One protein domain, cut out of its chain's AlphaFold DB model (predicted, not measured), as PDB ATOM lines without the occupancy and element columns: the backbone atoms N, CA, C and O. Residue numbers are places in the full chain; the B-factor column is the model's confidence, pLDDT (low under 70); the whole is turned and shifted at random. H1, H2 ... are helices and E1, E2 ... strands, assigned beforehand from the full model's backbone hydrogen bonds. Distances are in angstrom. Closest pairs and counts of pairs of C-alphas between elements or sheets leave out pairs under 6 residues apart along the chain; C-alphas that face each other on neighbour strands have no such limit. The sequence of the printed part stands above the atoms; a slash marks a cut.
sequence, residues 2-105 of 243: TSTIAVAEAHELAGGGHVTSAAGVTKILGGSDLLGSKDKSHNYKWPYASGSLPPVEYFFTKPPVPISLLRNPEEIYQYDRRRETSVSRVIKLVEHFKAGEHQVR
ATOM      1  N   THR A   2     -29.797 -57.968 -24.035       41.44
ATOM      2  CA  THR A   2     -28.903 -57.191 -23.177       41.44
ATOM      3  C   THR A   2     -28.319 -56.088 -24.045       41.44
ATOM      4  O   THR A   2     -27.659 -56.402 -25.031       41.44
ATOM      5  N   SER A   3     -28.607 -54.828 -23.732       41.09
ATOM      6  CA  SER A   3     -28.131 -53.696 -24.527       41.09
ATOM      7  C   SER A   3     -27.047 -52.961 -23.751       41.09
ATOM      8  O   SER A   3     -27.322 -52.333 -22.731       41.09
ATOM      9  N   THR A   4     -25.810 -53.031 -24.235       45.03
ATOM     10  CA  THR A   4     -24.740 -52.141 -23.778       45.03
ATOM     11  C   THR A   4     -25.002 -50.768 -24.383       45.03
ATOM     12  O   THR A   4     -24.837 -50.582 -25.586       45.03
ATOM     13  N   ILE A   5     -25.443 -49.810 -23.571       45.81
ATOM     14  CA  ILE A   5     -25.551 -48.417 -24.006       45.81
ATOM     15  C   ILE A   5     -24.183 -47.778 -23.770       45.81
ATOM     16  O   ILE A   5     -23.817 -47.486 -22.634       45.81
ATOM     17  N   ALA A   6     -23.420 -47.568 -24.844       43.88
ATOM     18  CA  ALA A   6     -22.322 -46.611 -24.818       43.88
ATOM     19  C   ALA A   6     -22.957 -45.216 -24.733       43.88
ATOM     20  O   ALA A   6     -23.524 -44.726 -25.707       43.88
ATOM     21  N   VAL A   7     -22.958 -44.613 -23.544       42.66
ATOM     22  CA  VAL A   7     -23.473 -43.253 -23.357       42.66
ATOM     23  C   VAL A   7     -22.433 -42.297 -23.939       42.66
ATOM     24  O   VAL A   7     -21.478 -41.927 -23.268       42.66
ATOM     25  N   ALA A   8     -22.589 -41.957 -25.219       33.97
ATOM     26  CA  ALA A   8     -21.648 -41.131 -25.978       33.97
ATOM     27  C   ALA A   8     -21.712 -39.623 -25.646       33.97
ATOM     28  O   ALA A   8     -20.944 -38.853 -26.209       33.97
ATOM     29  N   GLU A   9     -22.579 -39.187 -24.728       32.88
ATOM     30  CA  GLU A   9     -22.754 -37.763 -24.385       32.88
ATOM     31  C   GLU A   9     -22.862 -37.526 -22.868       32.88
ATOM     32  O   GLU A   9     -23.669 -36.732 -22.388       32.88
ATOM     33  N   ALA A  10     -22.051 -38.231 -22.080       33.16
ATOM     34  CA  ALA A  10     -21.711 -37.788 -20.733       33.16
ATOM     35  C   ALA A  10     -20.268 -37.280 -20.784       33.16
ATOM     36  O   ALA A  10     -19.348 -38.076 -20.952       33.16
ATOM     37  N   HIS A  11     -20.091 -35.959 -20.719       30.39
ATOM     38  CA  HIS A  11     -18.791 -35.298 -20.596       30.39
ATOM     39  C   HIS A  11     -17.846 -36.100 -19.681       30.39
ATOM     40  O   HIS A  11     -18.137 -36.259 -18.500       30.39
ATOM     41  N   GLU A  12     -16.763 -36.628 -20.262       35.84
ATOM     42  CA  GLU A  12     -15.533 -37.124 -19.621       35.84
ATOM     43  C   GLU A  12     -15.639 -37.661 -18.177       35.84
ATOM     44  O   GLU A  12     -14.865 -37.298 -17.295       35.84
ATOM     45  N   LEU A  13     -16.545 -38.606 -17.929       41.94
ATOM     46  CA  LEU A  13     -16.430 -39.512 -16.788       41.94
ATOM     47  C   LEU A  13     -16.106 -40.893 -17.351       41.94
ATOM     48  O   LEU A  13     -16.933 -41.526 -17.999       41.94
ATOM     49  N   ALA A  14     -14.863 -41.328 -17.155       43.97
ATOM     50  CA  ALA A  14     -14.240 -42.511 -17.753       43.97
ATOM     51  C   ALA A  14     -14.803 -43.866 -17.250       43.97
ATOM     52  O   ALA A  14     -14.050 -44.766 -16.879       43.97
ATOM     53  N   GLY A  15     -16.127 -44.033 -17.224       60.41
ATOM     54  CA  GLY A  15     -16.808 -45.200 -16.672       60.41
ATOM     55  C   GLY A  15     -18.074 -45.578 -17.441       60.41
ATOM     56  O   GLY A  15     -19.046 -44.832 -17.461       60.41
ATOM     57  N   GLY A  16     -18.083 -46.751 -18.081       75.69
ATOM     58  CA  GLY A  16     -19.270 -47.291 -18.755       75.69
ATOM     59  C   GLY A  16     -20.294 -47.889 -17.780       75.69
ATOM     60  O   GLY A  16     -19.932 -48.433 -16.736       75.69
ATOM     61  N   GLY A  17     -21.580 -47.838 -18.134       82.62
ATOM     62  CA  GLY A  17     -22.675 -48.461 -17.385       82.62
ATOM     63  C   GLY A  17     -23.314 -49.624 -18.145       82.62
ATOM     64  O   GLY A  17     -23.337 -49.640 -19.374       82.62
ATOM     65  N   HIS A  18     -23.864 -50.598 -17.423       86.81
ATOM     66  CA  HIS A  18     -24.670 -51.673 -18.000       86.81
ATOM     67  C   HIS A  18     -26.118 -51.551 -17.534       86.81
ATOM     68  O   HIS A  18     -26.376 -51.401 -16.337       86.81
ATOM     69  N   VAL A  19     -27.058 -51.657 -18.474       85.56
ATOM     70  CA  VAL A  19     -28.492 -51.472 -18.238       85.56
ATOM     71  C   VAL A  19     -29.262 -52.660 -18.806       85.56
ATOM     72  O   VAL A  19     -28.929 -53.195 -19.860       85.56
ATOM     73  N   THR A  20     -30.321 -53.076 -18.119       85.06
ATOM     74  CA  THR A  20     -31.294 -54.040 -18.644       85.06
ATOM     75  C   THR A  20     -32.699 -53.463 -18.544       85.06
ATOM     76  O   THR A  20     -32.983 -52.676 -17.644       85.06
ATOM     77  N   SER A  21     -33.598 -53.871 -19.440       79.38
ATOM     78  CA  SER A  21     -34.988 -53.398 -19.424       79.38
ATOM     79  C   SER A  21     -35.736 -53.765 -18.137       79.38
ATOM     80  O   SER A  21     -36.598 -53.011 -17.705       79.38
ATOM     81  N   ALA A  22     -35.395 -54.898 -17.514       83.75
ATOM     82  CA  ALA A  22     -36.068 -55.388 -16.311       83.75
ATOM     83  C   ALA A  22     -35.499 -54.805 -15.005       83.75
ATOM     84  O   ALA A  22     -36.250 -54.566 -14.065       83.75
ATOM     85  N   ALA A  23     -34.180 -54.602 -14.925       82.25
ATOM     86  CA  ALA A  23     -33.505 -54.209 -13.684       82.25
ATOM     87  C   ALA A  23     -32.983 -52.762 -13.690       82.25
ATOM     88  O   ALA A  23     -32.477 -52.296 -12.670       82.25
ATOM     89  N   GLY A  24     -33.085 -52.052 -14.818       90.25
ATOM     90  CA  GLY A  24     -32.448 -50.752 -14.994       90.25
ATOM     91  C   GLY A  24     -30.923 -50.882 -14.957       90.25
ATOM     92  O   GLY A  24     -30.378 -51.799 -15.578       90.25
ATOM     93  N   VAL A  25     -30.223 -49.980 -14.267       89.88
ATOM     94  CA  VAL A  25     -28.755 -50.023 -14.142       89.88
ATOM     95  C   VAL A  25     -28.338 -51.219 -13.286       89.88
ATOM     96  O   VAL A  25     -28.724 -51.345 -12.131       89.88
ATOM     97  N   THR A  26     -27.513 -52.106 -13.835       89.12
ATOM     98  CA  THR A  26     -27.021 -53.294 -13.115       89.12
ATOM     99  C   THR A  26     -25.549 -53.197 -12.744       89.12
ATOM    100  O   THR A  26     -25.113 -53.893 -11.829       89.12
ATOM    101  N   LYS A  27     -24.778 -52.373 -13.464       91.62
ATOM    102  CA  LYS A  27     -23.343 -52.176 -13.238       91.62
ATOM    103  C   LYS A  27     -22.911 -50.767 -13.637       91.62
ATOM    104  O   LYS A  27     -23.388 -50.258 -14.650       91.62
ATOM    105  N   ILE A  28     -21.970 -50.193 -12.895       89.94
ATOM    106  CA  ILE A  28     -21.220 -48.987 -13.266       89.94
ATOM    107  C   ILE A  28     -19.729 -49.281 -13.084       89.94
ATOM    108  O   ILE A  28     -19.311 -49.774 -12.036       89.94
ATOM    109  N   LEU A  29     -18.933 -49.008 -14.114       85.62
ATOM    110  CA  LEU A  29     -17.474 -49.025 -14.045       85.62
ATOM    111  C   LEU A  29     -16.987 -47.652 -13.577       85.62
ATOM    112  O   LEU A  29     -17.461 -46.640 -14.081       85.62
ATOM    113  N   GLY A  30     -16.036 -47.606 -12.649       72.69
ATOM    114  CA  GLY A  30     -15.470 -46.354 -12.162       72.69
ATOM    115  C   GLY A  30     -14.004 -46.468 -11.774       72.69
ATOM    116  O   GLY A  30     -13.554 -47.499 -11.274       72.69
ATOM    117  N   GLY A  31     -13.260 -45.379 -11.967       65.50
ATOM    118  CA  GLY A  31     -12.025 -45.159 -11.218       65.50
ATOM    119  C   GLY A  31     -12.354 -44.873  -9.751       65.50
ATOM    120  O   GLY A  31     -13.362 -44.228  -9.459       65.50
ATOM    121  N   SER A  32     -11.508 -45.327  -8.827       61.56
ATOM    122  CA  SER A  32     -11.714 -45.124  -7.385       61.56
ATOM    123  C   SER A  32     -11.800 -43.656  -6.961       61.56
ATOM    124  O   SER A  32     -12.372 -43.354  -5.917       61.56
ATOM    125  N   ASP A  33     -11.240 -42.755  -7.770       64.62
ATOM    126  CA  ASP A  33     -11.231 -41.315  -7.507       64.62
ATOM    127  C   ASP A  33     -12.511 -40.621  -7.998       64.62
ATOM    128  O   ASP A  33     -12.821 -39.517  -7.560       64.62
ATOM    129  N   LEU A  34     -13.282 -41.282  -8.870       70.00
ATOM    130  CA  LEU A  34     -14.534 -40.766  -9.433       70.00
ATOM    131  C   LEU A  34     -15.773 -41.385  -8.778       70.00
ATOM    132  O   LEU A  34     -16.821 -40.752  -8.730       70.00
ATOM    133  N   LEU A  35     -15.670 -42.628  -8.299       77.50
ATOM    134  CA  LEU A  35     -16.797 -43.400  -7.781       77.50
ATOM    135  C   LEU A  35     -16.437 -44.131  -6.487       77.50
ATOM    136  O   LEU A  35     -15.510 -44.941  -6.438       77.50
ATOM    137  N   GLY A  36     -17.233 -43.894  -5.442       79.38
ATOM    138  CA  GLY A  36     -17.015 -44.486  -4.121       79.38
ATOM    139  C   GLY A  36     -16.031 -43.751  -3.237       79.38
ATOM    140  O   GLY A  36     -15.532 -44.340  -2.283       79.38
ATOM    141  N   SER A  37     -15.751 -42.483  -3.526       82.94
ATOM    142  CA  SER A  37     -14.920 -41.620  -2.682       82.94
ATOM    143  C   SER A  37     -15.431 -41.535  -1.236       82.94
ATOM    144  O   SER A  37     -14.640 -41.337  -0.315       82.94
ATOM    145  N   LYS A  38     -16.742 -41.727  -1.024       88.12
ATOM    146  CA  LYS A  38     -17.357 -41.769   0.309       88.12
ATOM    147  C   LYS A  38     -17.262 -43.142   0.976       88.12
ATOM    148  O   LYS A  38     -17.425 -43.215   2.190       88.12
ATOM    149  N   ASP A  39     -17.000 -44.212   0.224       88.69
ATOM    150  CA  ASP A  39     -16.966 -45.572   0.761       88.69
ATOM    151  C   ASP A  39     -15.721 -45.786   1.616       88.69
ATOM    152  O   ASP A  39     -14.577 -45.765   1.155       88.69
ATOM    153  N   LYS A  40     -15.961 -46.047   2.896       85.75
ATOM    154  CA  LYS A  40     -14.931 -46.300   3.892       85.75
ATOM    155  C   LYS A  40     -14.455 -47.740   3.759       85.75
ATOM    156  O   LYS A  40     -14.964 -48.664   4.388       85.75
ATOM    157  N   SER A  41     -13.454 -47.924   2.911       77.00
ATOM    158  CA  SER A  41     -12.789 -49.205   2.717       77.00
ATOM    159  C   SER A  41     -11.280 -49.023   2.699       77.00
ATOM    160  O   SER A  41     -10.738 -48.172   2.001       77.00
ATOM    161  N   HIS A  42     -10.601 -49.860   3.472       62.69
ATOM    162  CA  HIS A  42      -9.160 -49.792   3.673       62.69
ATOM    163  C   HIS A  42      -8.334 -50.273   2.458       62.69
ATOM    164  O   HIS A  42      -7.144 -49.983   2.395       62.69
ATOM    165  N   ASN A  43      -8.937 -50.966   1.476       58.97
ATOM    166  CA  ASN A  43      -8.177 -51.800   0.525       58.97
ATOM    167  C   ASN A  43      -8.265 -51.399  -0.958       58.97
ATOM    168  O   ASN A  43      -7.615 -52.027  -1.787       58.97
ATOM    169  N   TYR A  44      -9.022 -50.363  -1.330       56.28
ATOM    170  CA  TYR A  44      -9.175 -50.001  -2.751       56.28
ATOM    171  C   TYR A  44      -8.017 -49.168  -3.323       56.28
ATOM    172  O   TYR A  44      -7.957 -48.942  -4.526       56.28
ATOM    173  N   LYS A  45      -7.089 -48.710  -2.473       55.69
ATOM    174  CA  LYS A  45      -5.966 -47.842  -2.867       55.69
ATOM    175  C   LYS A  45      -4.673 -48.597  -3.164       55.69
ATOM    176  O   LYS A  45      -3.604 -48.004  -3.109       55.69
ATOM    177  N   TRP A  46      -4.744 -49.900  -3.402       61.47
ATOM    178  CA  TRP A  46      -3.553 -50.711  -3.620       61.47
ATOM    179  C   TRP A  46      -3.223 -50.694  -5.105       61.47
ATOM    180  O   TRP A  46      -3.928 -51.353  -5.873       61.47
ATOM    181  N   PRO A  47      -2.209 -49.929  -5.539       60.44
ATOM    182  CA  PRO A  47      -1.856 -49.922  -6.939       60.44
ATOM    183  C   PRO A  47      -1.367 -51.312  -7.352       60.44
ATOM    184  O   PRO A  47      -0.726 -52.030  -6.579       60.44
ATOM    185  N   TYR A  48      -1.626 -51.685  -8.600       60.78
ATOM    186  CA  TYR A  48      -0.860 -52.730  -9.263       60.78
ATOM    187  C   TYR A  48       0.641 -52.410  -9.183       60.78
ATOM    188  O   TYR A  48       1.037 -51.269  -8.955       60.78
ATOM    189  N   ALA A  49       1.501 -53.395  -9.461       56.88
ATOM    190  CA  ALA A  49       2.950 -53.171  -9.539       56.88
ATOM    191  C   ALA A  49       3.342 -52.040 -10.519       56.88
ATOM    192  O   ALA A  49       4.400 -51.441 -10.383       56.88
ATOM    193  N   SER A  50       2.470 -51.728 -11.483       57.75
ATOM    194  CA  SER A  50       2.578 -50.599 -12.413       57.75
ATOM    195  C   SER A  50       2.259 -49.223 -11.809       57.75
ATOM    196  O   SER A  50       2.321 -48.233 -12.529       57.75
ATOM    197  N   GLY A  51       1.857 -49.131 -10.540       64.06
ATOM    198  CA  GLY A  51       1.436 -47.882  -9.896       64.06
ATOM    199  C   GLY A  51      -0.017 -47.473 -10.175       64.06
ATOM    200  O   GLY A  51      -0.523 -46.558  -9.533       64.06
ATOM    201  N   SER A  52      -0.713 -48.148 -11.096       68.06
ATOM    202  CA  SER A  52      -2.115 -47.862 -11.425       68.06
ATOM    203  C   SER A  52      -3.080 -48.510 -10.435       68.06
ATOM    204  O   SER A  52      -2.877 -49.648 -10.018       68.06
ATOM    205  N   LEU A  53      -4.159 -47.811 -10.081       70.06
ATOM    206  CA  LEU A  53      -5.211 -48.381  -9.243       70.06
ATOM    207  C   LEU A  53      -6.049 -49.394 -10.041       70.06
ATOM    208  O   LEU A  53      -6.323 -49.164 -11.225       70.06
ATOM    209  N   PRO A  54      -6.454 -50.520  -9.428       70.88
ATOM    210  CA  PRO A  54      -7.347 -51.466 -10.075       70.88
ATOM    211  C   PRO A  54      -8.683 -50.789 -10.406       70.88
ATOM    212  O   PRO A  54      -9.182 -49.994  -9.604       70.88
ATOM    213  N   PRO A  55      -9.294 -51.103 -11.564       76.50
ATOM    214  CA  PRO A  55     -10.630 -50.617 -11.859       76.50
ATOM    215  C   PRO A  55     -11.608 -51.131 -10.803       76.50
ATOM    216  O   PRO A  55     -11.505 -52.270 -10.330       76.50
ATOM    217  N   VAL A  56     -12.567 -50.282 -10.450       83.62
ATOM    218  CA  VAL A  56     -13.608 -50.594  -9.481       83.62
ATOM    219  C   VAL A  56     -14.926 -50.759 -10.222       83.62
ATOM    220  O   VAL A  56     -15.305 -49.937 -11.058       83.62
ATOM    221  N   GLU A  57     -15.645 -51.830  -9.913       90.06
ATOM    222  CA  GLU A  57     -16.957 -52.092 -10.496       90.06
ATOM    223  C   GLU A  57     -18.024 -52.068  -9.408       90.06
ATOM    224  O   GLU A  57     -17.933 -52.809  -8.428       90.06
ATOM    225  N   TYR A  58     -19.051 -51.243  -9.591       92.31
ATOM    226  CA  TYR A  58     -20.237 -51.249  -8.744       92.31
ATOM    227  C   TYR A  58     -21.342 -52.058  -9.401       92.31
ATOM    228  O   TYR A  58     -21.621 -51.894 -10.586       92.31
ATOM    229  N   PHE A  59     -21.997 -52.896  -8.609       93.88
ATOM    230  CA  PHE A  59     -23.172 -53.676  -8.972       93.88
ATOM    231  C   PHE A  59     -24.286 -53.387  -7.975       93.88
ATOM    232  O   PHE A  59     -24.015 -53.182  -6.794       93.88
ATOM    233  N   PHE A  60     -25.539 -53.432  -8.414       93.00
ATOM    234  CA  PHE A  60     -26.682 -53.158  -7.539       93.00
ATOM    235  C   PHE A  60     -27.379 -54.454  -7.150       93.00
ATOM    236  O   PHE A  60     -27.758 -55.254  -8.007       93.00
ATOM    237  N   THR A  61     -27.521 -54.687  -5.844       90.44
ATOM    238  CA  THR A  61     -27.998 -55.978  -5.316       90.44
ATOM    239  C   THR A  61     -29.519 -56.031  -5.180       90.44
ATOM    240  O   THR A  61     -30.093 -57.120  -5.109       90.44
ATOM    241  N   LYS A  62     -30.185 -54.869  -5.205       90.31
ATOM    242  CA  LYS A  62     -31.645 -54.723  -5.158       90.31
ATOM    243  C   LYS A  62     -32.158 -53.873  -6.329       90.31
ATOM    244  O   LYS A  62     -32.339 -52.669  -6.169       90.31
ATOM    245  N   PRO A  63     -32.371 -54.473  -7.510       86.00
ATOM    246  CA  PRO A  63     -33.030 -53.788  -8.618       86.00
ATOM    247  C   PRO A  63     -34.534 -53.559  -8.342       86.00
ATOM    248  O   PRO A  63     -35.104 -54.258  -7.500       86.00
ATOM    249  N   PRO A  64     -35.199 -52.650  -9.084       92.12
ATOM    250  CA  PRO A  64     -34.660 -51.861 -10.193       92.12
ATOM    251  C   PRO A  64     -33.865 -50.630  -9.740       92.12
ATOM    252  O   PRO A  64     -34.167 -50.027  -8.713       92.12
ATOM    253  N   VAL A  65     -32.883 -50.229 -10.549       92.44
ATOM    254  CA  VAL A  65     -32.110 -48.989 -10.356       92.44
ATOM    255  C   VAL A  65     -32.302 -48.073 -11.566       92.44
ATOM    256  O   VAL A  65     -32.089 -48.514 -12.698       92.44
ATOM    257  N   PRO A  66     -32.719 -46.810 -11.388       93.50
ATOM    258  CA  PRO A  66     -33.092 -45.948 -12.499       93.50
ATOM    259  C   PRO A  66     -31.892 -45.583 -13.381       93.50
ATOM    260  O   PRO A  66     -30.781 -45.369 -12.903       93.50
ATOM    261  N   ILE A  67     -32.135 -45.446 -14.688       89.88
ATOM    262  CA  ILE A  67     -31.110 -45.053 -15.677       89.88
ATOM    263  C   ILE A  67     -30.547 -43.653 -15.386       89.88
ATOM    264  O   ILE A  67     -29.404 -43.369 -15.745       89.88
ATOM    265  N   SER A  68     -31.307 -42.795 -14.692       89.38
ATOM    266  CA  SER A  68     -30.841 -41.477 -14.236       89.38
ATOM    267  C   SER A  68     -29.565 -41.552 -13.398       89.38
ATOM    268  O   SER A  68     -28.775 -40.614 -13.441       89.38
ATOM    269  N   LEU A  69     -29.302 -42.686 -12.740       90.38
ATOM    270  CA  LEU A  69     -28.069 -42.922 -11.995       90.38
ATOM    271  C   LEU A  69     -26.805 -42.762 -12.859       90.38
ATOM    272  O   LEU A  69     -25.776 -42.322 -12.361       90.38
ATOM    273  N   LEU A  70     -26.872 -43.061 -14.162       87.44
ATOM    274  CA  LEU A  70     -25.733 -42.863 -15.069       87.44
ATOM    275  C   LEU A  70     -25.409 -41.381 -15.307       87.44
ATOM    276  O   LEU A  70     -24.296 -41.060 -15.708       87.44
ATOM    277  N   ARG A  71     -26.373 -40.483 -15.078       87.25
ATOM    278  CA  ARG A  71     -26.191 -39.027 -15.192       87.25
ATOM    279  C   ARG A  71     -25.731 -38.399 -13.880       87.25
ATOM    280  O   ARG A  71     -25.102 -37.349 -13.914       87.25
ATOM    281  N   ASN A  72     -26.034 -39.033 -12.747       87.94
ATOM    282  CA  ASN A  72     -25.597 -38.599 -11.425       87.94
ATOM    283  C   ASN A  72     -24.992 -39.773 -10.635       87.94
ATOM    284  O   ASN A  72     -25.645 -40.324  -9.745       87.94
ATOM    285  N   PRO A  73     -23.746 -40.179 -10.943       84.50
ATOM    286  CA  PRO A  73     -23.154 -41.379 -10.358       84.50
ATOM    287  C   PRO A  73     -22.941 -41.291  -8.838       84.50
ATOM    288  O   PRO A  73     -22.805 -42.315  -8.181       84.50
ATOM    289  N   GLU A  74     -22.979 -40.096  -8.245       87.31
ATOM    290  CA  GLU A  74     -22.963 -39.913  -6.788       87.31
ATOM    291  C   GLU A  74     -24.223 -40.464  -6.097       87.31
ATOM    292  O   GLU A  74     -24.210 -40.713  -4.893       87.31
ATOM    293  N   GLU A  75     -25.313 -40.721  -6.824       92.06
ATOM    294  CA  GLU A  75     -26.512 -41.350  -6.257       92.06
ATOM    295  C   GLU A  75     -26.317 -42.842  -5.947       92.06
ATOM    296  O   GLU A  75     -27.194 -43.442  -5.324       92.06
ATOM    297  N   ILE A  76     -25.168 -43.453  -6.289       92.19
ATOM    298  CA  ILE A  76     -24.898 -44.878  -6.015       92.19
ATOM    299  C   ILE A  76     -25.097 -45.228  -4.536       92.19
ATOM    300  O   ILE A  76     -25.494 -46.346  -4.212       92.19
ATOM    301  N   TYR A  77     -24.854 -44.269  -3.638       93.44
ATOM    302  CA  TYR A  77     -24.942 -44.472  -2.197       93.44
ATOM    303  C   TYR A  77     -26.377 -44.667  -1.712       93.44
ATOM    304  O   TYR A  77     -26.572 -45.192  -0.624       93.44
ATOM    305  N   GLN A  78     -27.385 -44.295  -2.504       95.50
ATOM    306  CA  GLN A  78     -28.797 -44.500  -2.168       95.50
ATOM    307  C   GLN A  78     -29.243 -45.958  -2.345       95.50
ATOM    308  O   GLN A  78     -30.338 -46.316  -1.921       95.50
ATOM    309  N   TYR A  79     -28.405 -46.809  -2.943       95.25
ATOM    310  CA  TYR A  79     -28.744 -48.186  -3.287       95.25
ATOM    311  C   TYR A  79     -27.872 -49.186  -2.526       95.25
ATOM    312  O   TYR A  79     -26.700 -48.926  -2.230       95.25
ATOM    313  N   ASP A  80     -28.439 -50.365  -2.247       94.94
ATOM    314  CA  ASP A  80     -27.629 -51.517  -1.868       94.94
ATOM    315  C   ASP A  80     -26.724 -51.877  -3.048       94.94
ATOM    316  O   ASP A  80     -27.182 -52.161  -4.164       94.94
ATOM    317  N   ARG A  81     -25.422 -51.853  -2.790       94.38
ATOM    318  CA  ARG A  81     -24.407 -51.998  -3.823       94.38
ATOM    319  C   ARG A  81     -23.322 -52.953  -3.372       94.38
ATOM    320  O   ARG A  81     -22.921 -52.998  -2.210       94.38
ATOM    321  N   ARG A  82     -22.827 -53.707  -4.336       94.38
ATOM    322  CA  ARG A  82     -21.572 -54.426  -4.240       94.38
ATOM    323  C   ARG A  82     -20.513 -53.645  -4.988       94.38
ATOM    324  O   ARG A  82     -20.756 -53.187  -6.098       94.38
ATOM    325  N   ARG A  83     -19.318 -53.613  -4.424       92.62
ATOM    326  CA  ARG A  83     -18.101 -53.213  -5.105       92.62
ATOM    327  C   ARG A  83     -17.223 -54.428  -5.370       92.62
ATOM    328  O   ARG A  83     -16.982 -55.211  -4.454       92.62
ATOM    329  N   GLU A  84     -16.760 -54.592  -6.601       91.44
ATOM    330  CA  GLU A  84     -15.752 -55.587  -6.965       91.44
ATOM    331  C   GLU A  84     -14.425 -54.909  -7.307       91.44
ATOM    332  O   GLU A  84     -14.381 -53.900  -8.015       91.44
ATOM    333  N   THR A  85     -13.329 -55.485  -6.817       86.06
ATOM    334  CA  THR A  85     -11.963 -55.058  -7.130       86.06
ATOM    335  C   THR A  85     -11.081 -56.286  -7.319       86.06
ATOM    336  O   THR A  85     -11.085 -57.205  -6.499       86.06
ATOM    337  N   SER A  86     -10.311 -56.328  -8.402       84.31
ATOM    338  CA  SER A  86      -9.354 -57.414  -8.636       84.31
ATOM    339  C   SER A  86      -8.114 -57.207  -7.773       84.31
ATOM    340  O   SER A  86      -7.365 -56.257  -7.985       84.31
ATOM    341  N   VAL A  87      -7.885 -58.112  -6.824       76.75
ATOM    342  CA  VAL A  87      -6.718 -58.092  -5.924       76.75
ATOM    343  C   VAL A  87      -5.538 -58.828  -6.554       76.75
ATOM    344  O   VAL A  87      -4.381 -58.459  -6.381       76.75
ATOM    345  N   SER A  88      -5.828 -59.877  -7.320       77.88
ATOM    346  CA  SER A  88      -4.861 -60.589  -8.150       77.88
ATOM    347  C   SER A  88      -5.555 -61.118  -9.406       77.88
ATOM    348  O   SER A  88      -6.733 -60.854  -9.636       77.88
ATOM    349  N   ARG A  89      -4.845 -61.907 -10.224       78.12
ATOM    350  CA  ARG A  89      -5.458 -62.596 -11.376       78.12
ATOM    351  C   ARG A  89      -6.550 -63.593 -10.975       78.12
ATOM    352  O   ARG A  89      -7.390 -63.921 -11.803       78.12
ATOM    353  N   VAL A  90      -6.506 -64.102  -9.743       82.50
ATOM    354  CA  VAL A  90      -7.390 -65.182  -9.270       82.50
ATOM    355  C   VAL A  90      -8.328 -64.703  -8.165       82.50
ATOM    356  O   VAL A  90      -9.425 -65.242  -8.026       82.50
ATOM    357  N   ILE A  91      -7.915 -63.698  -7.387       84.88
ATOM    358  CA  ILE A  91      -8.652 -63.239  -6.212       84.88
ATOM    359  C   ILE A  91      -9.360 -61.923  -6.510       84.88
ATOM    360  O   ILE A  91      -8.736 -60.929  -6.891       84.88
ATOM    361  N   LYS A  92     -10.666 -61.920  -6.257       88.56
ATOM    362  CA  LYS A  92     -11.509 -60.729  -6.253       88.56
ATOM    363  C   LYS A  92     -11.874 -60.347  -4.830       88.56
ATOM    364  O   LYS A  92     -12.319 -61.187  -4.051       88.56
ATOM    365  N   LEU A  93     -11.744 -59.066  -4.531       90.62
ATOM    366  CA  LEU A  93     -12.352 -58.435  -3.379       90.62
ATOM    367  C   LEU A  93     -13.781 -58.035  -3.733       90.62
ATOM    368  O   LEU A  93     -14.008 -57.330  -4.712       90.62
ATOM    369  N   VAL A  94     -14.727 -58.484  -2.925       93.56
ATOM    370  CA  VAL A  94     -16.149 -58.191  -3.043       93.56
ATOM    371  C   VAL A  94     -16.588 -57.519  -1.749       93.56
ATOM    372  O   VAL A  94     -16.516 -58.124  -0.687       93.56
ATOM    373  N   GLU A  95     -17.048 -56.279  -1.819       94.12
ATOM    374  CA  GLU A  95     -17.512 -55.516  -0.658       94.12
ATOM    375  C   GLU A  95     -18.988 -55.189  -0.811       94.12
ATOM    376  O   GLU A  95     -19.418 -54.763  -1.879       94.12
ATOM    377  N   HIS A  96     -19.768 -55.386   0.246       95.25
ATOM    378  CA  HIS A  96     -21.194 -55.093   0.256       95.25
ATOM    379  C   HIS A  96     -21.496 -53.888   1.146       95.25
ATOM    380  O   HIS A  96     -21.078 -53.839   2.306       95.25
ATOM    381  N   PHE A  97     -22.269 -52.953   0.601       94.38
ATOM    382  CA  PHE A  97     -22.740 -51.745   1.264       94.38
ATOM    383  C   PHE A  97     -24.260 -51.694   1.173       94.38
ATOM    384  O   PHE A  97     -24.828 -51.906   0.097       94.38
ATOM    385  N   LYS A  98     -24.921 -51.372   2.286       94.38
ATOM    386  CA  LYS A  98     -26.360 -51.114   2.259       94.38
ATOM    387  C   LYS A  98     -26.657 -49.733   1.675       94.38
ATOM    388  O   LYS A  98     -25.803 -48.842   1.666       94.38
ATOM    389  N   ALA A  99     -27.894 -49.560   1.221       95.00
ATOM    390  CA  ALA A  99     -28.432 -48.254   0.858       95.00
ATOM    391  C   ALA A  99     -28.256 -47.244   2.007       95.00
ATOM    392  O   ALA A  99     -28.527 -47.556   3.165       95.00
ATOM    393  N   GLY A 100     -27.791 -46.040   1.679       95.31
ATOM    394  CA  GLY A 100     -27.513 -44.950   2.617       95.31
ATOM    395  C   GLY A 100     -26.235 -45.117   3.442       95.31
ATOM    396  O   GLY A 100     -25.848 -44.193   4.152       95.31
ATOM    397  N   GLU A 101     -25.556 -46.263   3.359       94.44
ATOM    398  CA  GLU A 101     -24.361 -46.536   4.150       94.44
ATOM    399  C   GLU A 101     -23.084 -46.387   3.329       94.44
ATOM    400  O   GLU A 101     -23.016 -46.758   2.158       94.44
ATOM    401  N   HIS A 102     -22.039 -45.897   3.992       93.12
ATOM    402  CA  HIS A 102     -20.683 -45.787   3.449       93.12
ATOM    403  C   HIS A 102     -19.710 -46.800   4.060       93.12
ATOM    404  O   HIS A 102     -18.575 -46.920   3.606       93.12
ATOM    405  N   GLN A 103     -20.137 -47.502   5.109       93.00
ATOM    406  CA  GLN A 103     -19.350 -48.543   5.755       93.00
ATOM    407  C   GLN A 103     -19.596 -49.881   5.060       93.00
ATOM    408  O   GLN A 103     -20.726 -50.205   4.688       93.00
ATOM    409  N   VAL A 104     -18.533 -50.667   4.908       93.06
ATOM    410  CA  VAL A 104     -18.640 -52.053   4.442       93.06
ATOM    411  C   VAL A 104     -19.381 -52.868   5.502       93.06
ATOM    412  O   VAL A 104     -19.078 -52.748   6.685       93.06
ATOM    413  N   ARG A 105     -20.332 -53.712   5.088       94.12
ATOM    414  CA  ARG A 105     -21.019 -54.670   5.975       94.12
ATOM    415  C   ARG A 105     -20.366 -56.038   5.963       94.12
ATOM    416  O   ARG A 105     -20.054 -56.598   7.010       94.12
TER     417      ARG A 105
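This is residues 2 to 105 of the 243 residues of an uncharacterized protein of Uliginosibacterium sp. TH139 (UniProt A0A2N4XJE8). With little regular structure, this is one strongly twisted wall of five strands, with short helix H1 over E2, H2 grazing the sheet, and long loops. The printed part has 104 residues, in order E1 E2 E3 H1 H2 E4 E5, class mixed, with 39 residues in named elements. The sheet, E1 - E2 - E3 - E4 - E5, is antiparallel. The whole is compact, radius of gyration of the C-alphas 13.5 A, spans 37 by 30 by 24 A.

E1 is residues 17 to 20, from C-alpha 17 at (-22.675, -48.461, -17.385); E2 24 to 30, 17.8 A; E3 56 to 60; H1 67 to 70; H2 73 to 78; E4 81 to 86, 16.7 A; E5 91 to 97, 19.7 A, to C-alpha 97 at (-22.740, -51.745, 1.264).

E1, E2 and E3 form a meander of two hairpins, each strand the antiparallel neighbour of the one before; N 18 and O 27 are 2.8 A apart, N 28 and O 58 2.9 A, within hydrogen-bond range. H1 is over E2, height over the sheet 8.5 A. H2 has 0 of 2 O i to N i+4 and 2 of 3 O i to N i+3 pairs within range.

The printed part has no cut. E2 to E3 is a long link. Residues 2 to 15, 31 to 33 and 42 to 52 have pLDDT under 70.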